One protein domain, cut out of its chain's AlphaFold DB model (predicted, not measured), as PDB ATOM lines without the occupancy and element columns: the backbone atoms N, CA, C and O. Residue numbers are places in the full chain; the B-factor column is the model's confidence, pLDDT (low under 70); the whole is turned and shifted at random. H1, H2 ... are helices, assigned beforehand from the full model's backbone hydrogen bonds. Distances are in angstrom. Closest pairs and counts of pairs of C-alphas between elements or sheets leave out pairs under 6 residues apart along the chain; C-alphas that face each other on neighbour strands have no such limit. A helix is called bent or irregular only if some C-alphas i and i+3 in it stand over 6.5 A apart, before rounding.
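This is residues 18 to 88 of the 88 residues of an uncharacterized protein of Microbacterium sorbitolivorans (UniProt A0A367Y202). Three helices follow one another end to end in an open, flat V with one arm prolonged: H1 and H2 make the long arm, set nearly in line across a tight link, and H3 folds back from the far end of H2 as the other arm. H2 and H3 come together near the corner of the V, where residues 53 to 57 of H2 meet residues 63 to 65 of H3, and there is no common core. The printed part has 71 residues with three named helices, in the order H1, H2, H3, and no named strand; the class is all helix. The whole is extended, with a radius of gyration of the C-alphas of 20.7 A, and spans 62 by 44 by 11 A along its three main axes.

H1 covers residues 18 to 35 and measures 25.6 A from first to last C-alpha; it begins at C-alpha 18, at (20.000, -43.324, -62.472). H2 covers residues 38 to 59 and measures 31.2 A; its last C-alpha, that of Lys 59, is at (44.133, -0.602, -27.130). H3 covers residues 61 to 86, the longest helix with 26 residues and 38.0 A, and ends at C-alpha 86, at (34.919, 2.699, -67.960). No helix is bent or irregular.

H1 touches no helix. H1 and H2 meet only through their link, and H1 and H3 are apart. H2 and H3 form a helical hairpin: they touch, with 6 pairs of C-alphas within 8 A, and run opposite ways at a steep tilt of 40 degrees. Their closest C-alphas are those of Ala 57 and Ala 64, 5.1 A apart. H2 touches H3 with residues 53 to 57 alone, and H3 touches H2 with residues 63 to 65 alone. Their centres are 18.6 A apart. In H1, H2 and H3 every O i to N i+4 pair is within hydrogen-bond range.

The two C-alphas farthest apart in the domain are those of Val 18 and Val 62, at 62.7 A, and the first and last printed C-alphas, those of Val 18 and Arg 88, are 53.8 A apart. The outline is flat. Residues 18 to 52 stand free, of which 18 to 35 belong to H1 and 38 to 52 to H2; residues 58 to 63 and 68 to 88 also stand free. The printed part has no cut and ends at residue 88, the chain's last residue. The links from H1 to H2 and from H2 to H3, of 2 residues and 1 residue, are tight, and no link is long. The mean pLDDT of the printed part is 89.9; residues 35 to 38 are under 70, of which 35 belongs to H1 and 38 to H2.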
ATOM      1  N   VAL A  18      20.613 -44.400 -63.272       92.94
ATOM      2  CA  VAL A  18      20.000 -43.324 -62.472       92.94
ATOM      3  C   VAL A  18      20.818 -43.063 -61.210       92.94
ATOM      4  O   VAL A  18      21.052 -41.915 -60.819       92.94
ATOM      5  N   GLN A  19      21.281 -44.134 -60.574       90.19
ATOM      6  CA  GLN A  19      22.080 -44.047 -59.358       90.19
ATOM      7  C   GLN A  19      23.484 -43.519 -59.649       90.19
ATOM      8  O   GLN A  19      24.016 -42.753 -58.843       90.19
ATOM      9  N   LEU A  20      24.047 -43.854 -60.813       90.00
ATOM     10  CA  LEU A  20      25.328 -43.320 -61.266       90.00
ATOM     11  C   LEU A  20      25.236 -41.806 -61.491       90.00
ATOM     12  O   LEU A  20      26.010 -41.059 -60.899       90.00
ATOM     13  N   ALA A  21      24.224 -41.342 -62.230       92.38
ATOM     14  CA  ALA A  21      24.012 -39.915 -62.476       92.38
ATOM     15  C   ALA A  21      23.826 -39.115 -61.171       92.38
ATOM     16  O   ALA A  21      24.339 -38.004 -61.018       92.38
ATOM     17  N   ARG A  22      23.127 -39.686 -60.179       92.75
ATOM     18  CA  ARG A  22      22.975 -39.064 -58.853       92.75
ATOM     19  C   ARG A  22      24.302 -38.999 -58.089       92.75
ATOM     20  O   ARG A  22      24.547 -38.013 -57.389       92.75
ATOM     21  N   ALA A  23      25.134 -40.034 -58.192       92.00
ATOM     22  CA  ALA A  23      26.451 -40.071 -57.564       92.00
ATOM     23  C   ALA A  23      27.416 -39.067 -58.215       92.00
ATOM     24  O   ALA A  23      28.090 -38.329 -57.500       92.00
ATOM     25  N   GLU A  24      27.409 -38.968 -59.545       88.44
ATOM     26  CA  GLU A  24      28.170 -37.976 -60.312       88.44
ATOM     27  C   GLU A  24      27.775 -36.541 -59.956       88.44
ATOM     28  O   GLU A  24      28.645 -35.720 -59.671       88.44
ATOM     29  N   LEU A  25      26.473 -36.242 -59.874       91.12
ATOM     30  CA  LEU A  25      25.993 -34.912 -59.489       91.12
ATOM     31  C   LEU A  25      26.427 -34.534 -58.065       91.12
ATOM     32  O   LEU A  25      26.876 -33.410 -57.834       91.12
ATOM     33  N   LYS A  26      26.320 -35.462 -57.103       90.44
ATOM     34  CA  LYS A  26      26.784 -35.231 -55.723       90.44
ATOM     35  C   LYS A  26      28.293 -35.007 -55.661       90.44
ATOM     36  O   LYS A  26      28.729 -34.081 -54.982       90.44
ATOM     37  N   ALA A  27      29.065 -35.813 -56.384       90.12
ATOM     38  CA  ALA A  27      30.515 -35.689 -56.446       90.12
ATOM     39  C   ALA A  27      30.945 -34.352 -57.069       90.12
ATOM     40  O   ALA A  27      31.815 -33.665 -56.531       90.12
ATOM     41  N   ALA A  28      30.287 -33.937 -58.154       89.56
ATOM     42  CA  ALA A  28      30.514 -32.646 -58.793       89.56
ATOM     43  C   ALA A  28      30.150 -31.476 -57.867       89.56
ATOM     44  O   ALA A  28      30.910 -30.513 -57.770       89.56
ATOM     45  N   LEU A  29      29.033 -31.564 -57.138       87.38
ATOM     46  CA  LEU A  29      28.629 -30.532 -56.182       87.38
ATOM     47  C   LEU A  29      29.611 -30.426 -55.009       87.38
ATOM     48  O   LEU A  29      30.009 -29.320 -54.657       87.38
ATOM     49  N   ALA A  30      30.066 -31.553 -54.457       85.94
ATOM     50  CA  ALA A  30      31.095 -31.571 -53.419       85.94
ATOM     51  C   ALA A  30      32.430 -31.002 -53.933       85.94
ATOM     52  O   ALA A  30      33.126 -30.276 -53.223       85.94
ATOM     53  N   ALA A  31      32.782 -31.277 -55.191       83.44
ATOM     54  CA  ALA A  31      33.965 -30.701 -55.822       83.44
ATOM     55  C   ALA A  31      33.826 -29.182 -56.007       83.44
ATOM     56  O   ALA A  31      34.790 -28.446 -55.782       83.44
ATOM     57  N   ILE A  32      32.629 -28.698 -56.361       79.81
ATOM     58  CA  ILE A  32      32.317 -27.267 -56.398       79.81
ATOM     59  C   ILE A  32      32.386 -26.678 -54.995       79.81
ATOM     60  O   ILE A  32      33.006 -25.643 -54.846       79.81
ATOM     61  N   GLU A  33      31.839 -27.308 -53.963       77.31
ATOM     62  CA  GLU A  33      31.912 -26.809 -52.584       77.31
ATOM     63  C   GLU A  33      33.366 -26.655 -52.108       77.31
ATOM     64  O   GLU A  33      33.750 -25.616 -51.566       77.31
ATOM     65  N   ILE A  34      34.215 -27.645 -52.392       73.81
ATOM     66  CA  ILE A  34      35.639 -27.614 -52.037       73.81
ATOM     67  C   ILE A  34      36.399 -26.559 -52.853       73.81
ATOM     68  O   ILE A  34      37.230 -25.828 -52.304       73.81
ATOM     69  N   LYS A  35      36.132 -26.443 -54.159       69.31
ATOM     70  CA  LYS A  35      36.829 -25.494 -55.045       69.31
ATOM     71  C   LYS A  35      36.323 -24.061 -54.884       69.31
ATOM     72  O   LYS A  35      37.098 -23.110 -54.933       69.31
ATOM     73  N   ALA A  36      35.031 -23.913 -54.648       64.69
ATOM     74  CA  ALA A  36      34.361 -22.669 -54.331       64.69
ATOM     75  C   ALA A  36      34.441 -22.351 -52.842       64.69
ATOM     76  O   ALA A  36      33.748 -21.445 -52.418       64.69
ATOM     77  N   ASN A  37      35.316 -22.986 -52.050       67.31
ATOM     78  CA  ASN A  37      35.519 -22.691 -50.627       67.31
ATOM     79  C   ASN A  37      36.106 -21.281 -50.355       67.31
ATOM     80  O   ASN A  37      36.608 -20.999 -49.267       67.31
ATOM     81  N   TYR A  38      36.061 -20.372 -51.331       68.94
ATOM     82  CA  TYR A  38      36.379 -18.961 -51.156       68.94
ATOM     83  C   TYR A  38      35.517 -18.289 -50.079       68.94
ATOM     84  O   TYR A  38      36.115 -17.644 -49.230       68.94
ATOM     85  N   PRO A  39      34.180 -18.461 -49.994       72.69
ATOM     86  CA  PRO A  39      33.365 -17.842 -48.953       72.69
ATOM     87  C   PRO A  39      33.778 -18.281 -47.554       72.69
ATOM     88  O   PRO A  39      33.902 -17.442 -46.670       72.69
ATOM     89  N   LYS A  40      34.066 -19.573 -47.346       76.31
ATOM     90  CA  LYS A  40      34.537 -20.069 -46.046       76.31
ATOM     91  C   LYS A  40      35.924 -19.527 -45.716       76.31
ATOM     92  O   LYS A  40      36.132 -19.042 -44.612       76.31
ATOM     93  N   ARG A  41      36.851 -19.521 -46.680       77.62
ATOM     94  CA  ARG A  41      38.191 -18.934 -46.503       77.62
ATOM     95  C   ARG A  41      38.127 -17.432 -46.219       77.62
ATOM     96  O   ARG A  41      38.850 -16.949 -45.356       77.62
ATOM     97  N   ILE A  42      37.246 -16.709 -46.906       84.56
ATOM     98  CA  ILE A  42      36.985 -15.282 -46.688       84.56
ATOM     99  C   ILE A  42      36.353 -15.070 -45.312       84.56
ATOM    100  O   ILE A  42      36.761 -14.150 -44.619       84.56
ATOM    101  N   SER A  43      35.418 -15.924 -44.891       84.44
ATOM    102  CA  SER A  43      34.773 -15.870 -43.572       84.44
ATOM    103  C   SER A  43      35.755 -16.147 -42.430       84.44
ATOM    104  O   SER A  43      35.791 -15.435 -41.427       84.44
ATOM    105  N   GLU A  44      36.625 -17.142 -42.585       88.12
ATOM    106  CA  GLU A  44      37.676 -17.435 -41.611       88.12
ATOM    107  C   GLU A  44      38.708 -16.300 -41.554       88.12
ATOM    108  O   GLU A  44      39.104 -15.869 -40.468       88.12
ATOM    109  N   ALA A  45      39.122 -15.777 -42.712       87.75
ATOM    110  CA  ALA A  45      40.034 -14.641 -42.792       87.75
ATOM    111  C   ALA A  45      39.412 -13.375 -42.185       87.75
ATOM    112  O   ALA A  45      40.063 -12.697 -41.388       87.75
ATOM    113  N   SER A  46      38.148 -13.080 -42.494       89.50
ATOM    114  CA  SER A  46      37.431 -11.920 -41.964       89.50
ATOM    115  C   SER A  46      37.245 -12.029 -40.455       89.50
ATOM    116  O   SER A  46      37.525 -11.064 -39.752       89.50
ATOM    117  N   SER A  47      36.893 -13.209 -39.936       91.94
ATOM    118  CA  SER A  47      36.753 -13.455 -38.495       91.94
ATOM    119  C   SER A  47      38.068 -13.211 -37.749       91.94
ATOM    120  O   SER A  47      38.089 -12.537 -36.717       91.94
ATOM    121  N   ARG A  48      39.196 -13.687 -38.296       91.44
ATOM    122  CA  ARG A  48      40.532 -13.443 -37.722       91.44
ATOM    123  C   ARG A  48      40.903 -11.960 -37.749       91.44
ATOM    124  O   ARG A  48      41.428 -11.435 -36.767       91.44
ATOM    125  N   ILE A  49      40.627 -11.280 -38.862       91.25
ATOM    126  CA  ILE A  49      40.893  -9.846 -39.013       91.25
ATOM    127  C   ILE A  49      40.016  -9.036 -38.055       91.25
ATOM    128  O   ILE A  49      40.531  -8.138 -37.395       91.25
ATOM    129  N   ALA A  50      38.736  -9.379 -37.915       92.81
ATOM    130  CA  ALA A  50      37.802  -8.716 -37.014       92.81
ATOM    131  C   ALA A  50      38.243  -8.846 -35.550       92.81
ATOM    132  O   ALA A  50      38.289  -7.845 -34.833       92.81
ATOM    133  N   ALA A  51      38.653 -10.043 -35.122       94.62
ATOM    134  CA  ALA A  51      39.195 -10.255 -33.781       94.62
ATOM    135  C   ALA A  51      40.440  -9.383 -33.533       94.62
ATOM    136  O   ALA A  51      40.531  -8.693 -32.518       94.62
ATOM    137  N   LYS A  52      41.375  -9.332 -34.492       91.06
ATOM    138  CA  LYS A  52      42.575  -8.487 -34.388       91.06
ATOM    139  C   LYS A  52      42.227  -6.996 -34.376       91.06
ATOM    140  O   LYS A  52      42.744  -6.261 -33.536       91.06
ATOM    141  N   ALA A  53      41.333  -6.549 -35.252       90.12
ATOM    142  CA  ALA A  53      40.878  -5.164 -35.322       90.12
ATOM    143  C   ALA A  53      40.222  -4.716 -34.010       90.12
ATOM    144  O   ALA A  53      40.511  -3.620 -33.535       90.12
ATOM    145  N   ARG A  54      39.433  -5.588 -33.371       92.69
ATOM    146  CA  ARG A  54      38.832  -5.315 -32.062       92.69
ATOM    147  C   ARG A  54      39.883  -5.060 -30.986       92.69
ATOM    148  O   ARG A  54      39.813  -4.046 -30.303       92.69
ATOM    149  N   THR A  55      40.923  -5.893 -30.916       94.44
ATOM    150  CA  THR A  55      42.022  -5.664 -29.959       94.44
ATOM    151  C   THR A  55      42.790  -4.365 -30.225       94.44
ATOM    152  O   THR A  55      43.275  -3.731 -29.289       94.44
ATOM    153  N   ILE A  56      42.907  -3.946 -31.491       90.88
ATOM    154  CA  ILE A  56      43.543  -2.675 -31.861       90.88
ATOM    155  C   ILE A  56      42.654  -1.502 -31.446       90.88
ATOM    156  O   ILE A  56      43.169  -0.541 -30.886       90.88
ATOM    157  N   ALA A  57      41.344  -1.589 -31.674       92.50
ATOM    158  CA  ALA A  57      40.392  -0.557 -31.282       92.50
ATOM    159  C   ALA A  57      40.339  -0.368 -29.761       92.50
ATOM    160  O   ALA A  57      40.368   0.765 -29.291       92.50
ATOM    161  N   GLU A  58      40.350  -1.465 -28.999       94.69
ATOM    162  CA  GLU A  58      40.367  -1.433 -27.532       94.69
ATOM    163  C   GLU A  58      41.668  -0.821 -26.981       94.69
ATOM    164  O   GLU A  58      41.633  -0.058 -26.021       94.69
ATOM    165  N   LYS A  59      42.825  -1.105 -27.599       95.69
ATOM    166  CA  LYS A  59      44.133  -0.602 -27.130       95.69
ATOM    167  C   LYS A  59      44.498   0.784 -27.666       95.69
ATOM    168  O   LYS A  59      45.263   1.503 -27.028       95.69
ATOM    169  N   LYS A  60      44.051   1.127 -28.875       95.50
ATOM    170  CA  LYS A  60      44.447   2.325 -29.636       95.50
ATOM    171  C   LYS A  60      43.261   2.846 -30.464       95.50
ATOM    172  O   LYS A  60      43.260   2.709 -31.692       95.50
ATOM    173  N   PRO A  61      42.272   3.493 -29.824       90.94
ATOM    174  CA  PRO A  61      41.032   3.896 -30.489       90.94
ATOM    175  C   PRO A  61      41.263   4.911 -31.616       90.94
ATOM    176  O   PRO A  61      40.655   4.800 -32.678       90.94
ATOM    177  N   VAL A  62      42.200   5.850 -31.434       95.50
ATOM    178  CA  VAL A  62      42.544   6.854 -32.458       95.50
ATOM    179  C   VAL A  62      43.082   6.186 -33.725       95.50
ATOM    180  O   VAL A  62      42.622   6.485 -34.821       95.50
ATOM    181  N   VAL A  63      44.001   5.225 -33.581       92.88
ATOM    182  CA  VAL A  63      44.581   4.496 -34.722       92.88
ATOM    183  C   VAL A  63      43.515   3.684 -35.455       92.88
ATOM    184  O   VAL A  63      43.506   3.656 -36.685       92.88
ATOM    185  N   ALA A  64      42.598   3.048 -34.719       92.31
ATOM    186  CA  ALA A  64      41.492   2.310 -35.321       92.31
ATOM    187  C   ALA A  64      40.566   3.228 -36.133       92.31
ATOM    188  O   ALA A  64      40.241   2.904 -37.275       92.31
ATOM    189  N   LEU A  65      40.202   4.396 -35.591       93.69
ATOM    190  CA  LEU A  65      39.369   5.373 -36.291       93.69
ATOM    191  C   LEU A  65      40.051   5.894 -37.562       93.69
ATOM    192  O   LEU A  65      39.440   5.904 -38.631       93.69
ATOM    193  N   THR A  66      41.332   6.268 -37.476       96.38
ATOM    194  CA  THR A  66      42.110   6.694 -38.646       96.38
ATOM    195  C   THR A  66      42.156   5.597 -39.708       96.38
ATOM    196  O   THR A  66      41.950   5.877 -40.887       96.38
ATOM    197  N   GLY A  67      42.360   4.341 -39.301       93.56
ATOM    198  CA  GLY A  67      42.347   3.194 -40.206       93.56
ATOM    199  C   GLY A  67      41.013   3.019 -40.938       93.56
ATOM    200  O   GLY A  67      41.017   2.771 -42.142       93.56
ATOM    201  N   ILE A  68      39.881   3.205 -40.250       94.12
ATOM    202  CA  ILE A  68      38.543   3.137 -40.862       94.12
ATOM    203  C   ILE A  68      38.372   4.238 -41.909       94.12
ATOM    204  O   ILE A  68      37.943   3.952 -43.028       94.12
ATOM    205  N   ILE A  69      38.724   5.480 -41.567       97.38
ATOM    206  CA  ILE A  69      38.567   6.634 -42.463       97.38
ATOM    207  C   ILE A  69      39.417   6.445 -43.722       97.38
ATOM    208  O   ILE A  69      38.898   6.503 -44.836       97.38
ATOM    209  N   VAL A  70      40.711   6.162 -43.550       97.19
ATOM    210  CA  VAL A  70      41.650   5.988 -44.666       97.19
ATOM    211  C   VAL A  70      41.279   4.770 -45.512       97.19
ATOM    212  O   VAL A  70      41.261   4.861 -46.738       97.19
ATOM    213  N   GLY A  71      40.929   3.646 -44.878       96.19
ATOM    214  CA  GLY A  71      40.520   2.430 -45.581       96.19
ATOM    215  C   GLY A  71      39.256   2.632 -46.418       96.19
ATOM    216  O   GLY A  71      39.216   2.238 -47.583       96.19
ATOM    217  N   SER A  72      38.249   3.303 -45.856       95.56
ATOM    218  CA  SER A  72      36.992   3.597 -46.559       95.56
ATOM    219  C   SER A  72      37.215   4.552 -47.730       95.56
ATOM    220  O   SER A  72      36.703   4.312 -48.823       95.56
ATOM    221  N   ALA A  73      38.021   5.599 -47.528       98.00
ATOM    222  CA  ALA A  73      38.372   6.538 -48.586       98.00
ATOM    223  C   ALA A  73      39.098   5.831 -49.739       98.00
ATOM    224  O   ALA A  73      38.707   5.989 -50.892       98.00
ATOM    225  N   ALA A  74      40.088   4.985 -49.437       98.00
ATOM    226  CA  ALA A  74      40.819   4.226 -50.447       98.00
ATOM    227  C   ALA A  74      39.884   3.332 -51.283       98.00
ATOM    228  O   ALA A  74      39.915   3.392 -52.511       98.00
ATOM    229  N   LEU A  75      38.993   2.571 -50.636       97.56
ATOM    230  CA  LEU A  75      38.019   1.724 -51.336       97.56
ATOM    231  C   LEU A  75      37.061   2.545 -52.208       97.56
ATOM    232  O   LEU A  75      36.862   2.213 -53.376       97.56
ATOM    233  N   GLY A  76      36.514   3.639 -51.671       96.62
ATOM    234  CA  GLY A  76      35.635   4.537 -52.419       96.62
ATOM    235  C   GLY A  76      36.329   5.135 -53.643       96.62
ATOM    236  O   GLY A  76      35.777   5.103 -54.743       96.62
ATOM    237  N   THR A  77      37.569   5.609 -53.484       98.12
ATOM    238  CA  THR A  77      38.363   6.154 -54.598       98.12
ATOM    239  C   THR A  77      38.709   5.102 -55.645       98.12
ATOM    240  O   THR A  77      38.660   5.408 -56.834       98.12
ATOM    241  N   ALA A  78      38.997   3.863 -55.238       98.06
ATOM    242  CA  ALA A  78      39.281   2.774 -56.165       98.06
ATOM    243  C   ALA A  78      38.053   2.445 -57.024       98.06
ATOM    244  O   ALA A  78      38.151   2.411 -58.250       98.06
ATOM    245  N   VAL A  79      36.882   2.277 -56.399       97.69
ATOM    246  CA  VAL A  79      35.625   2.005 -57.115       97.69
ATOM    247  C   VAL A  79      35.262   3.163 -58.041       97.69
ATOM    248  O   VAL A  79      34.961   2.940 -59.214       97.69
ATOM    249  N   TRP A  80      35.337   4.401 -57.544       97.25
ATOM    250  CA  TRP A  80      35.088   5.589 -58.356       97.25
ATOM    251  C   TRP A  80      36.047   5.676 -59.545       97.25
ATOM    252  O   TRP A  80      35.600   5.929 -60.658       97.25
ATOM    253  N   GLY A  81      37.341   5.425 -59.339       97.75
ATOM    254  CA  GLY A  81      38.353   5.459 -60.394       97.75
ATOM    255  C   GLY A  81      38.089   4.429 -61.492       97.75
ATOM    256  O   GLY A  81      38.147   4.768 -62.673       97.75
ATOM    257  N   ILE A  82      37.713   3.203 -61.115       97.31
ATOM    258  CA  ILE A  82      37.330   2.150 -62.067       97.31
ATOM    259  C   ILE A  82      36.083   2.573 -62.854       97.31
ATOM    260  O   ILE A  82      36.103   2.586 -64.083       97.31
ATOM    261  N   ALA A  83      35.016   2.987 -62.165       97.38
ATOM    262  CA  ALA A  83      33.781   3.438 -62.810       97.38
ATOM    263  C   ALA A  83      34.028   4.638 -63.738       97.38
ATOM    264  O   ALA A  83      33.494   4.711 -64.846       97.38
ATOM    265  N   ARG A  84      34.887   5.572 -63.318       97.19
ATOM    266  CA  ARG A  84      35.285   6.735 -64.108       97.19
ATOM    267  C   ARG A  84      36.065   6.339 -65.357       97.19
ATOM    268  O   ARG A  84      35.877   6.980 -66.384       97.19
ATOM    269  N   SER A  85      36.920   5.323 -65.263       97.12
ATOM    270  CA  SER A  85      37.720   4.826 -66.385       97.12
ATOM    271  C   SER A  85      36.872   4.125 -67.441       97.12
ATOM    272  O   SER A  85      37.208   4.210 -68.611       97.12
ATOM    273  N   ILE A  86      35.807   3.428 -67.037       96.31
ATOM    274  CA  ILE A  86      34.919   2.699 -67.960       96.31
ATOM    275  C   ILE A  86      33.866   3.634 -68.585       96.31
ATOM    276  O   ILE A  86      33.329   3.348 -69.647       96.31
ATOM    277  N   SER A  87      33.559   4.757 -67.930       94.00
ATOM    278  CA  SER A  87      32.583   5.754 -68.404       94.00
ATOM    279  C   SER A  87      33.171   6.856 -69.297       94.00
ATOM    280  O   SER A  87      32.466   7.816 -69.611       94.00
ATOM    281  N   ARG A  88      34.451   6.774 -69.667       70.75
ATOM    282  CA  ARG A  88      35.081   7.636 -70.679       70.75
ATOM    283  C   ARG A  88      35.345   6.842 -71.943       70.75
ATOM    284  O   ARG A  88      35.287   7.485 -73.009       70.75
TER     285      ARG A  88